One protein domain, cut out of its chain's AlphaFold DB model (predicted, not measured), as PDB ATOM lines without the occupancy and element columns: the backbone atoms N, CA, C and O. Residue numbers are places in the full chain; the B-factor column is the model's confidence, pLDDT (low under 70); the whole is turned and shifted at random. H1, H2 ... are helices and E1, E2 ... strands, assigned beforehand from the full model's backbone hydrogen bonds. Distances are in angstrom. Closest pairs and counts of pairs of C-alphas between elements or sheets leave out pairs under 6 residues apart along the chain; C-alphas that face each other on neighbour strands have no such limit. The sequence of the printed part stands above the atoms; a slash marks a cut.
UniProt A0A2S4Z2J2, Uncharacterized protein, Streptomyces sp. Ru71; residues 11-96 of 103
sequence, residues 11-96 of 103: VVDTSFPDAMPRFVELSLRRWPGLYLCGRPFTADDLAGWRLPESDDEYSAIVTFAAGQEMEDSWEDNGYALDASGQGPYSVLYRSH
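AT A GLANCE: This is residues 11 to 96 of the 103 residues of an uncharacterized protein of Streptomyces sp. Ru71 (UniProt A0A2S4Z2J2). Picture a two-stranded antiparallel ribbon, E1 and E2, with the long helix H1 running lengthwise over one face of it and the short helix H2 folded back side by side with H1, farther from the ribbon. The small helix H3 sits just past the last residue of E1, and long loops make up much of the rest. The printed part has 86 residues with three named helices and two named strands, in the order H1, H2, E1, H3, E2, and the sheet's order is E1 - E2. The class is mixed, helices and strands, with under half of the residues in named elements. The whole is compact, with a radius of gyration of the C-alphas of 13.4 A and spans of 36 by 29 by 19 A.

HOW THE PARTS SIT: Begin at residues 11 to 12, which pair in parallel with residues 94 to 95 of strand E2, residues 89 to 95. Next comes helix H1, residues 16 to 30, which touches H2, residues 43 to 48; their closest C-alphas are those of Pro 21 and Leu 46, 7.1 A apart. The two form a helical hairpin, running opposite ways at a shallow tilt of 11 degrees. Strand E1, residues 60 to 65, comes nearest to H1 at the C-alphas of Ser 27 and Phe 64, 7.9 A apart. H1 and E2 are only just apart, their closest C-alphas at 8.3 A. E1 and E2 are antiparallel neighbours, with 160 degrees between their directions; look for N 62 and O 91 at 3.0 A and N 91 and O 62 at 2.9 A, within hydrogen-bond range. Helix H3, residues 68 to 72, comes closest to E1 at the C-alphas of Ala 65 and Glu 71, 5.8 A apart, and is apart from H1 and H2. Every O i to N i+4 pair is within range in H3, 9 of 11 in H1 and 0 of 2 in H2, where 1 of 3 O i to N i+3 pairs is.

IN THESE COORDINATES: Find C-alpha 16 at (304.075, 154.359, 126.276); from there H1 runs 20.6 A to C-alpha 30. H2 follows from Ala 43 to Gly 48, 9.9 A. E1 starts at C-alpha 60, (292.509, 149.859, 124.472), and measures 16.9 A. H3 spans 6.0 A, and E2 runs 19.5 A from Tyr 89 to C-alpha 95 at (300.784, 147.622, 122.625).

THE WHOLE: The C-alphas of Asp 56 and Ala 83 are the two farthest apart, 37.9 A. The printed part has no cut. The links H1 to H2, H2 to E1 and H3 to E2 are long, and E1 to H3 is tight. The mean pLDDT of the printed part is 87.2; look for values under 70 at residue 56 and residues 74 to 77.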
ATOM      1  N   VAL A  11     299.702 152.478 117.292       76.75
ATOM      2  CA  VAL A  11     300.588 151.360 117.643       76.75
ATOM      3  C   VAL A  11     301.707 151.938 118.499       76.75
ATOM      4  O   VAL A  11     302.382 152.877 118.077       76.75
ATOM      5  N   VAL A  12     301.867 151.420 119.713       81.50
ATOM      6  CA  VAL A  12     302.754 151.996 120.731       81.50
ATOM      7  C   VAL A  12     303.764 150.973 121.230       81.50
ATOM      8  O   VAL A  12     303.479 149.778 121.269       81.50
ATOM      9  N   ASP A  13     304.953 151.438 121.607       81.19
ATOM     10  CA  ASP A  13     306.013 150.584 122.141       81.19
ATOM     11  C   ASP A  13     306.014 150.535 123.682       81.19
ATOM     12  O   ASP A  13     305.153 151.095 124.368       81.19
ATOM     13  N   THR A  14     307.026 149.872 124.240       80.56
ATOM     14  CA  THR A  14     307.206 149.686 125.685       80.56
ATOM     15  C   THR A  14     307.437 150.977 126.484       80.56
ATOM     16  O   THR A  14     307.437 150.914 127.709       80.56
ATOM     17  N   SER A  15     307.647 152.136 125.845       85.00
ATOM     18  CA  SER A  15     307.797 153.433 126.530       85.00
ATOM     19  C   SER A  15     306.460 154.119 126.839       85.00
ATOM     20  O   SER A  15     306.384 155.005 127.696       85.00
ATOM     21  N   PHE A  16     305.380 153.710 126.170       87.75
ATOM     22  CA  PHE A  16     304.075 154.359 126.276       87.75
ATOM     23  C   PHE A  16     303.428 154.310 127.678       87.75
ATOM     24  O   PHE A  16     302.862 155.333 128.083       87.75
ATOM     25  N   PRO A  17     303.568 153.229 128.478       88.25
ATOM     26  CA  PRO A  17     303.123 153.216 129.875       88.25
ATOM     27  C   PRO A  17     303.770 154.292 130.764       88.25
ATOM     28  O   PRO A  17     303.132 154.736 131.715       88.25
ATOM     29  N   ASP A  18     304.985 154.758 130.442       88.19
ATOM     30  CA  ASP A  18     305.664 155.862 131.147       88.19
ATOM     31  C   ASP A  18     305.318 157.243 130.562       88.19
ATOM     32  O   ASP A  18     305.419 158.271 131.242       88.19
ATOM     33  N   ALA A  19     304.927 157.297 129.286       90.94
ATOM     34  CA  ALA A  19     304.514 158.527 128.617       90.94
ATOM     35  C   ALA A  19     303.092 158.952 129.018       90.94
ATOM     36  O   ALA A  19     302.855 160.134 129.283       90.94
ATOM     37  N   MET A  20     302.155 158.003 129.106       93.81
ATOM     38  CA  MET A  20     300.745 158.309 129.359       93.81
ATOM     39  C   MET A  20     300.482 159.007 130.710       93.81
ATOM     40  O   MET A  20     299.756 159.999 130.700       93.81
ATOM     41  N   PRO A  21     301.093 158.631 131.854       94.31
ATOM     42  CA  PRO A  21     300.917 159.368 133.110       94.31
ATOM     43  C   PRO A  21     301.303 160.852 133.005       94.31
ATOM     44  O   PRO A  21     300.621 161.707 133.565       94.31
ATOM     45  N   ARG A  22     302.338 161.191 132.222       93.94
ATOM     46  CA  ARG A  22     302.721 162.594 131.959       93.94
ATOM     47  C   ARG A  22     301.666 163.317 131.120       93.94
ATOM     48  O   ARG A  22     301.393 164.493 131.341       93.94
ATOM     49  N   PHE A  23     301.055 162.622 130.164       94.19
ATOM     50  CA  PHE A  23     299.968 163.166 129.351       94.19
ATOM     51  C   PHE A  23     298.676 163.378 130.168       94.19
ATOM     52  O   PHE A  23     298.014 164.410 130.027       94.19
ATOM     53  N   VAL A  24     298.363 162.460 131.092       95.44
ATOM     54  CA  VAL A  24     297.283 162.616 132.081       95.44
ATOM     55  C   VAL A  24     297.560 163.803 133.011       95.44
ATOM     56  O   VAL A  24     296.665 164.615 133.230       95.44
ATOM     57  N   GLU A  25     298.796 163.985 133.488       95.75
ATOM     58  CA  GLU A  25     299.183 165.150 134.301       95.75
ATOM     59  C   GLU A  25     298.963 166.481 133.560       95.75
ATOM     60  O   GLU A  25     298.412 167.435 134.116       95.75
ATOM     61  N   LEU A  26     299.361 166.561 132.287       95.25
ATOM     62  CA  LEU A  26     299.123 167.744 131.455       95.25
ATOM     63  C   LEU A  26     297.622 167.988 131.230       95.25
ATOM     64  O   LEU A  26     297.180 169.138 131.258       95.25
ATOM     65  N   SER A  27     296.835 166.922 131.078       94.75
ATOM     66  CA  SER A  27     295.375 167.001 130.960       94.75
ATOM     67  C   SER A  27     294.701 167.472 132.253       94.75
ATOM     68  O   SER A  27     293.815 168.315 132.182       94.75
ATOM     69  N   LEU A  28     295.168 167.035 133.429       94.81
ATOM     70  CA  LEU A  28     294.719 167.535 134.738       94.81
ATOM     71  C   LEU A  28     294.994 169.036 134.918       94.81
ATOM     72  O   LEU A  28     294.157 169.778 135.425       94.81
ATOM     73  N   ARG A  29     296.170 169.504 134.484       94.06
ATOM     74  CA  ARG A  29     296.528 170.935 134.528       94.06
ATOM     75  C   ARG A  29     295.675 171.779 133.574       94.06
ATOM     76  O   ARG A  29     295.403 172.938 133.877       94.06
ATOM     77  N   ARG A  30     295.280 171.209 132.429       92.62
ATOM     78  CA  ARG A  30     294.379 171.805 131.423       92.62
ATOM     79  C   ARG A  30     292.926 171.844 131.910       92.62
ATOM     80  O   ARG A  30     292.265 172.864 131.741       92.62
ATOM     81  N   TRP A  31     292.460 170.766 132.536       94.62
ATOM     82  CA  TRP A  31     291.098 170.584 133.030       94.62
ATOM     83  C   TRP A  31     291.115 170.125 134.500       94.62
ATOM     84  O   TRP A  31     291.163 168.927 134.770       94.62
ATOM     85  N   PRO A  32     291.021 171.050 135.476       92.06
ATOM     86  CA  PRO A  32     290.996 170.701 136.902       92.06
ATOM     87  C   PRO A  32     289.795 169.845 137.339       92.06
ATOM     88  O   PRO A  32     289.810 169.294 138.435       92.06
ATOM     89  N   GLY A  33     288.755 169.757 136.504       93.19
ATOM     90  CA  GLY A  33     287.602 168.871 136.674       93.19
ATOM     91  C   GLY A  33     287.667 167.599 135.825       93.19
ATOM     92  O   GLY A  33     286.610 167.055 135.527       93.19
ATOM     93  N   LEU A  34     288.862 167.167 135.392       96.25
ATOM     94  CA  LEU A  34     289.066 166.043 134.471       96.25
ATOM     95  C   LEU A  34     288.237 164.811 134.857       96.25
ATOM     96  O   LEU A  34     288.329 164.298 135.972       96.25
ATOM     97  N   TYR A  35     287.501 164.292 133.881       95.81
ATOM     98  CA  TYR A  35     287.007 162.927 133.873       95.81
ATOM     99  C   TYR A  35     287.960 162.085 133.018       95.81
ATOM    100  O   TYR A  35     288.253 162.434 131.871       95.81
ATOM    101  N   LEU A  36     288.478 161.004 133.602       95.38
ATOM    102  CA  LEU A  36     289.386 160.053 132.965       95.38
ATOM    103  C   LEU A  36     288.731 158.671 132.995       95.38
ATOM    104  O   LEU A  36     288.391 158.176 134.072       95.38
ATOM    105  N   CYS A  37     288.533 158.054 131.828       92.94
ATOM    106  CA  CYS A  37     287.812 156.780 131.699       92.94
ATOM    107  C   CYS A  37     286.434 156.793 132.406       92.94
ATOM    108  O   CYS A  37     286.098 155.870 133.155       92.94
ATOM    109  N   GLY A  38     285.663 157.870 132.210       91.62
ATOM    110  CA  GLY A  38     284.306 158.036 132.747       91.62
ATOM    111  C   GLY A  38     284.201 158.274 134.255       91.62
ATOM    112  O   GLY A  38     283.149 158.031 134.847       91.62
ATOM    113  N   ARG A  39     285.279 158.716 134.917       94.50
ATOM    114  CA  ARG A  39     285.288 158.994 136.365       94.50
ATOM    115  C   ARG A  39     286.015 160.298 136.687       94.50
ATOM    116  O   ARG A  39     287.023 160.562 136.034       94.50
ATOM    117  N   PRO A  40     285.585 161.058 137.716       96.12
ATOM    118  CA  PRO A  40     286.369 162.171 138.242       96.12
ATOM    119  C   PRO A  40     287.794 161.717 138.557       96.12
ATOM    120  O   PRO A  40     287.980 160.667 139.173       96.12
ATOM    121  N   PHE A  41     288.778 162.508 138.144       96.56
ATOM    122  CA  PHE A  41     290.188 162.191 138.299       96.56
ATOM    123  C   PHE A  41     290.935 163.372 138.915       96.56
ATOM    124  O   PHE A  41     290.752 164.518 138.507       96.56
ATOM    125  N   THR A  42     291.779 163.099 139.907       95.06
ATOM    126  CA  THR A  42     292.480 164.121 140.691       95.06
ATOM    127  C   THR A  42     293.998 163.936 140.659       95.06
ATOM    128  O   THR A  42     294.529 162.939 140.167       95.06
ATOM    129  N   ALA A  43     294.728 164.910 141.209       93.19
ATOM    130  CA  ALA A  43     296.178 164.811 141.365       93.19
ATOM    131  C   ALA A  43     296.612 163.677 142.318       93.19
ATOM    132  O   ALA A  43     297.707 163.143 142.149       93.19
ATOM    133  N   ASP A  44     295.763 163.285 143.277       94.25
ATOM    134  CA  ASP A  44     296.055 162.185 144.204       94.25
ATOM    135  C   ASP A  44     295.922 160.818 143.504       94.25
ATOM    136  O   ASP A  44     296.740 159.921 143.724       94.25
ATOM    137  N   ASP A  45     294.954 160.678 142.588       94.62
ATOM    138  CA  ASP A  45     294.756 159.458 141.791       94.62
ATOM    139  C   ASP A  45     295.946 159.178 140.853       94.62
ATOM    140  O   ASP A  45     296.321 158.022 140.634       94.62
ATOM    141  N   LEU A  46     296.588 160.234 140.338       93.62
ATOM    142  CA  LEU A  46     297.704 160.151 139.389       93.62
ATOM    143  C   LEU A  46     298.887 159.315 139.907       93.62
ATOM    144  O   LEU A  46     299.519 158.607 139.124       93.62
ATOM    145  N   ALA A  47     299.181 159.350 141.209       89.56
ATOM    146  CA  ALA A  47     300.299 158.597 141.787       89.56
ATOM    147  C   ALA A  47     300.098 157.068 141.697       89.56
ATOM    148  O   ALA A  47     301.052 156.307 141.486       89.56
ATOM    149  N   GLY A  48     298.847 156.615 141.840       89.62
ATOM    150  CA  GLY A  48     298.455 155.209 141.724       89.62
ATOM    151  C   GLY A  48     298.090 154.781 140.302       89.62
ATOM    152  O   GLY A  48     298.102 153.585 140.011       89.62
ATOM    153  N   TRP A  49     297.785 155.730 139.416       93.50
ATOM    154  CA  TRP A  49     297.252 155.445 138.088       93.50
ATOM    155  C   TRP A  49     298.225 154.666 137.199       93.50
ATOM    156  O   TRP A  49     299.442 154.871 137.220       93.50
ATOM    157  N   ARG A  50     297.675 153.762 136.392       90.50
ATOM    158  CA  ARG A  50     298.395 152.969 135.397       90.50
ATOM    159  C   ARG A  50     297.602 152.970 134.101       90.50
ATOM    160  O   ARG A  50     296.373 153.010 134.127       90.50
ATOM    161  N   LEU A  51     298.328 152.900 132.989       90.06
ATOM    162  CA  LEU A  51     297.740 152.652 131.681       90.06
ATOM    163  C   LEU A  51     296.918 151.346 131.742       90.06
ATOM    164  O   LEU A  51     297.427 150.367 132.296       90.06
ATOM    165  N   PRO A  52     295.682 151.308 131.208       87.75
ATOM    166  CA  PRO A  52     294.941 150.061 131.050       87.75
ATOM    167  C   PRO A  52     295.726 149.030 130.225       87.75
ATOM    168  O   PRO A  52     296.588 149.379 129.413       87.75
ATOM    169  N   GLU A  53     295.415 147.751 130.390       81.31
ATOM    170  CA  GLU A  53     295.961 146.715 129.509       81.31
ATOM    171  C   GLU A  53     295.250 146.778 128.146       81.31
ATOM    172  O   GLU A  53     294.038 146.994 128.084       81.31
ATOM    173  N   SER A  54     296.001 146.625 127.049       78.50
ATOM    174  CA  SER A  54     295.417 146.401 125.722       78.50
ATOM    175  C   SER A  54     295.229 144.912 125.492       78.50
ATOM    176  O   SER A  54     296.191 144.161 125.641       78.50
ATOM    177  N   ASP A  55     294.024 144.518 125.093       73.56
ATOM    178  CA  ASP A  55     293.768 143.181 124.562       73.56
ATOM    179  C   ASP A  55     294.440 143.036 123.181       73.56
ATOM    180  O   ASP A  55     294.636 144.024 122.465       73.56
ATOM    181  N   ASP A  56     294.786 141.814 122.788       67.94
ATOM    182  CA  ASP A  56     295.365 141.534 121.468       67.94
ATOM    183  C   ASP A  56     294.307 141.679 120.352       67.94
ATOM    184  O   ASP A  56     294.640 141.975 119.199       67.94
ATOM    185  N   GLU A  57     293.020 141.493 120.680       70.44
ATOM    186  CA  GLU A  57     291.911 141.555 119.714       70.44
ATOM    187  C   GLU A  57     291.407 142.992 119.453       70.44
ATOM    188  O   GLU A  57     290.988 143.310 118.334       70.44
ATOM    189  N   TYR A  58     291.503 143.895 120.441       72.69
ATOM    190  CA  TYR A  58     290.916 145.242 120.388       72.69
ATOM    191  C   TYR A  58     291.832 146.332 120.958       72.69
ATOM    192  O   TYR A  58     292.487 146.154 121.979       72.69
ATOM    193  N   SER A  59     291.809 147.515 120.336       80.44
ATOM    194  CA  SER A  59     292.497 148.703 120.856       80.44
ATOM    195  C   SER A  59     291.968 149.082 122.236       80.44
ATOM    196  O   SER A  59     290.765 149.288 122.407       80.44
ATOM    197  N   ALA A  60     292.868 149.242 123.206       87.38
ATOM    198  CA  ALA A  60     292.509 149.859 124.472       87.38
ATOM    199  C   ALA A  60     292.256 151.356 124.283       87.38
ATOM    200  O   ALA A  60     292.786 151.992 123.368       87.38
ATOM    201  N   ILE A  61     291.434 151.911 125.170       88.88
ATOM    202  CA  ILE A  61     290.963 153.289 125.106       88.88
ATOM    203  C   ILE A  61     291.183 153.993 126.447       88.88
ATOM    204  O   ILE A  61     290.875 153.453 127.510       88.88
ATOM    205  N   VAL A  62     291.698 155.220 126.391       92.44
ATOM    206  CA  VAL A  62     291.692 156.165 127.517       92.44
ATOM    207  C   VAL A  62     290.864 157.374 127.097       92.44
ATOM    208  O   VAL A  62     291.242 158.067 126.150       92.44
ATOM    209  N   THR A  63     289.729 157.611 127.762       92.69
ATOM    210  CA  THR A  63     288.846 158.760 127.486       92.69
ATOM    211  C   THR A  63     289.186 159.938 128.396       92.69
ATOM    212  O   THR A  63     289.559 159.746 129.553       92.69
ATOM    213  N   PHE A  64     289.068 161.155 127.863       94.00
ATOM    214  CA  PHE A  64     289.351 162.413 128.552       94.00
ATOM    215  C   PHE A  64     288.205 163.402 128.311       94.00
ATOM    216  O   PHE A  64     287.948 163.772 127.162       94.00
ATOM    217  N   ALA A  65     287.590 163.896 129.384       94.00
ATOM    218  CA  ALA A  65     286.547 164.921 129.349       94.00
ATOM    219  C   ALA A  65     286.808 166.006 130.413       94.00
ATOM    220  O   ALA A  65     287.356 165.727 131.474       94.00
ATOM    221  N   ALA A  66     286.438 167.261 130.152       94.44
ATOM    222  CA  ALA A  66     286.751 168.400 131.029       94.44
ATOM    223  C   ALA A  66     285.950 168.443 132.347       94.44
ATOM    224  O   ALA A  66     286.238 169.265 133.221       94.44
ATOM    225  N   GLY A  67     284.923 167.600 132.458       92.69
ATOM    226  CA  GLY A  67     283.966 167.537 133.557       92.69
ATOM    227  C   GLY A  67     282.748 166.701 133.168       92.69
ATOM    228  O   GLY A  67     282.621 166.288 132.015       92.69
ATOM    229  N   GLN A  68     281.836 166.487 134.118       90.62
ATOM    230  CA  GLN A  68     280.696 165.581 133.948       90.62
ATOM    231  C   GLN A  68     279.822 165.906 132.725       90.62
ATOM    232  O   GLN A  68     279.502 165.013 131.958       90.62
ATOM    233  N   GLU A  69     279.485 167.179 132.497       89.75
ATOM    234  CA  GLU A  69     278.667 167.608 131.348       89.75
ATOM    235  C   GLU A  69     279.261 167.165 129.999       89.75
ATOM    236  O   GLU A  69     278.531 166.864 129.055       89.75
ATOM    237  N   MET A  70     280.592 167.092 129.918       89.50
ATOM    238  CA  MET A  70     281.320 166.696 128.718       89.50
ATOM    239  C   MET A  70     281.383 165.174 128.522       89.50
ATOM    240  O   MET A  70     281.454 164.725 127.380       89.50
ATOM    241  N   GLU A  71     281.316 164.402 129.608       86.75
ATOM    242  CA  GLU A  71     281.145 162.945 129.577       86.75
ATOM    243  C   GLU A  71     279.688 162.584 129.222       86.75
ATOM    244  O   GLU A  71     279.440 161.828 128.286       86.75
ATOM    245  N   ASP A  72     278.717 163.195 129.909       84.81
ATOM    246  CA  ASP A  72     277.289 162.866 129.809       84.81
ATOM    247  C   ASP A  72     276.663 163.274 128.455       84.81
ATOM    248  O   ASP A  72     275.710 162.646 127.995       84.81
ATOM    249  N   SER A  73     277.174 164.315 127.779       75.81
ATOM    250  CA  SER A  73     276.557 164.844 126.541       75.81
ATOM    251  C   SER A  73     276.799 164.004 125.276       75.81
ATOM    252  O   SER A  73     276.224 164.314 124.229       75.81
ATOM    253  N   TRP A  74     277.642 162.965 125.346       64.62
ATOM    254  CA  TRP A  74     278.157 162.237 124.176       64.62
ATOM    255  C   TRP A  74     277.078 161.628 123.268       64.62
ATOM    256  O   TRP A  74     277.250 161.641 122.049       64.62
ATOM    257  N   GLU A  75     275.977 161.120 123.830       59.59
ATOM    258  CA  GLU A  75     274.974 160.371 123.057       59.59
ATOM    259  C   GLU A  75     273.837 161.243 122.491       59.59
ATOM    260  O   GLU A  75     273.392 161.001 121.367       59.59
ATOM    261  N   ASP A  76     273.398 162.274 123.224       63.19
ATOM    262  CA  ASP A  76     272.154 163.005 122.916       63.19
ATOM    263  C   ASP A  76     272.347 164.321 122.139       63.19
ATOM    264  O   ASP A  76     271.487 164.694 121.339       63.19
ATOM    265  N   ASN A  77     273.447 165.053 122.366       64.25
ATOM    266  CA  ASN A  77     273.606 166.437 121.876       64.25
ATOM    267  C   ASN A  77     274.877 166.672 121.037       64.25
ATOM    268  O   ASN A  77     275.066 167.758 120.485       64.25
ATOM    269  N   GLY A  78     275.742 165.660 120.920       70.06
ATOM    270  CA  GLY A  78     277.100 165.807 120.399       70.06
ATOM    271  C   GLY A  78     278.069 166.351 121.454       70.06
ATOM    272  O   GLY A  78     277.739 166.478 122.631       70.06
ATOM    273  N   TYR A  79     279.301 166.653 121.044       72.00
ATOM    274  CA  TYR A  79     280.349 167.079 121.973       72.00
ATOM    275  C   TYR A  79     279.999 168.401 122.671       72.00
ATOM    276  O   TYR A  79     280.049 169.463 122.046       72.00
ATOM    277  N   ALA A  80     279.740 168.356 123.980       85.50
ATOM    278  CA  ALA A  80     279.863 169.550 124.806       85.50
ATOM    279  C   ALA A  80     281.327 170.016 124.781       85.50
ATOM    280  O   ALA A  80     282.257 169.205 124.788       85.50
ATOM    281  N   LEU A  81     281.527 171.329 124.698       88.25
ATOM    282  CA  LEU A  81     282.840 171.952 124.562       88.25
ATOM    283  C   LEU A  81     283.136 172.787 125.805       88.25
ATOM    284  O   LEU A  81     282.237 173.410 126.368       88.25
ATOM    285  N   ASP A  82     284.402 172.843 126.209       86.56
ATOM    286  CA  ASP A  82     284.839 173.784 127.234       86.56
ATOM    287  C   ASP A  82     284.817 175.242 126.725       86.56
ATOM    288  O   ASP A  82     284.557 175.532 125.553       86.56
ATOM    289  N   ALA A  83     285.147 176.190 127.606       87.25
ATOM    290  CA  ALA A  83     285.194 177.616 127.277       87.25
ATOM    291  C   ALA A  83     286.220 177.996 126.179       87.25
ATOM    292  O   ALA A  83     286.200 179.128 125.697       87.25
ATOM    293  N   SER A  84     287.113 177.081 125.782       88.25
ATOM    294  CA  SER A  84     288.060 177.245 124.672       88.25
ATOM    295  C   SER A  84     287.594 176.587 123.363       88.25
ATOM    296  O   SER A  84     288.294 176.670 122.353       88.25
ATOM    297  N   GLY A  85     286.412 175.961 123.359       88.19
ATOM    298  CA  GLY A  85     285.871 175.221 122.219       88.19
ATOM    299  C   GLY A  85     286.432 173.803 122.088       88.19
ATOM    300  O   GLY A  85     286.342 173.216 121.011       88.19
ATOM    301  N   GLN A  86     287.034 173.249 123.145       87.81
ATOM    302  CA  GLN A  86     287.630 171.915 123.121       87.81
ATOM    303  C   GLN A  86     286.669 170.884 123.711       87.81
ATOM    304  O   GLN A  86     286.184 171.048 124.826       87.81
ATOM    305  N   GLY A  87     286.400 169.829 122.945       87.69
ATOM    306  CA  GLY A  87     285.550 168.713 123.354       87.69
ATOM    307  C   GLY A  87     286.329 167.554 123.982       87.69
ATOM    308  O   GLY A  87     287.566 167.599 124.053       87.69
ATOM    309  N   PRO A  88     285.616 166.496 124.399       89.75
ATOM    310  CA  PRO A  88     286.221 165.278 124.908       89.75
ATOM    311  C   PRO A  88     286.962 164.558 123.786       89.75
ATOM    312  O   PRO A  88     286.656 164.711 122.601       89.75
ATOM    313  N   TYR A  89     287.941 163.747 124.158       89.12
ATOM    314  CA  TYR A  89     288.731 162.984 123.203       89.12
ATOM    315  C   TYR A  89     289.158 161.648 123.805       89.12
ATOM    316  O   TYR A  89     289.014 161.395 125.000       89.12
ATOM    317  N   SER A  90     289.646 160.755 122.953       89.69
ATOM    318  CA  SER A  90     290.077 159.417 123.347       89.69
ATOM    319  C   SER A  90     291.418 159.091 122.715       89.69
ATOM    320  O   SER A  90     291.644 159.407 121.548       89.69
ATOM    321  N   VAL A  91     292.294 158.442 123.477       89.88
ATOM    322  CA  VAL A  91     293.511 157.826 122.945       89.88
ATOM    323  C   VAL A  91     293.237 156.340 122.776       89.88
ATOM    324  O   VAL A  91     293.061 155.637 123.769       89.88
ATOM    325  N   LEU A  92     293.178 155.886 121.524       88.44
ATOM    326  CA  LEU A  92     293.068 154.475 121.166       88.44
ATOM    327  C   LEU A  92     294.472 153.942 120.872       88.44
ATOM    328  O   LEU A  92     295.215 154.571 120.119       88.44
ATOM    329  N   TYR A  93     294.849 152.809 121.458       86.62
ATOM    330  CA  TYR A  93     296.190 152.251 121.283       86.62
ATOM    331  C   TYR A  93     296.222 150.722 121.302       86.62
ATOM    332  O   TYR A  93     295.361 150.063 121.887       86.62
ATOM    333  N   ARG A  94     297.269 150.162 120.687       85.88
ATOM    334  CA  ARG A  94     297.644 148.746 120.800       85.88
ATOM    335  C   ARG A  94     299.115 148.636 121.151       85.88
ATOM    336  O   ARG A  94     299.959 149.220 120.468       85.88
ATOM    337  N   SER A  95     299.411 147.878 122.199       81.25
ATOM    338  CA  SER A  95     300.784 147.622 122.625       81.25
ATOM    339  C   SER A  95     301.465 146.686 121.629       81.25
ATOM    340  O   SER A  95     301.022 145.557 121.435       81.25
ATOM    341  N   HIS A  96     302.554 147.124 121.007       74.50
ATOM    342  CA  HIS A  96     303.403 146.247 120.212       74.50
ATOM    343  C   HIS A  96     304.474 145.617 121.126       74.50
ATOM    344  O   HIS A  96     305.201 146.349 121.800       74.50
TER     345      HIS A  96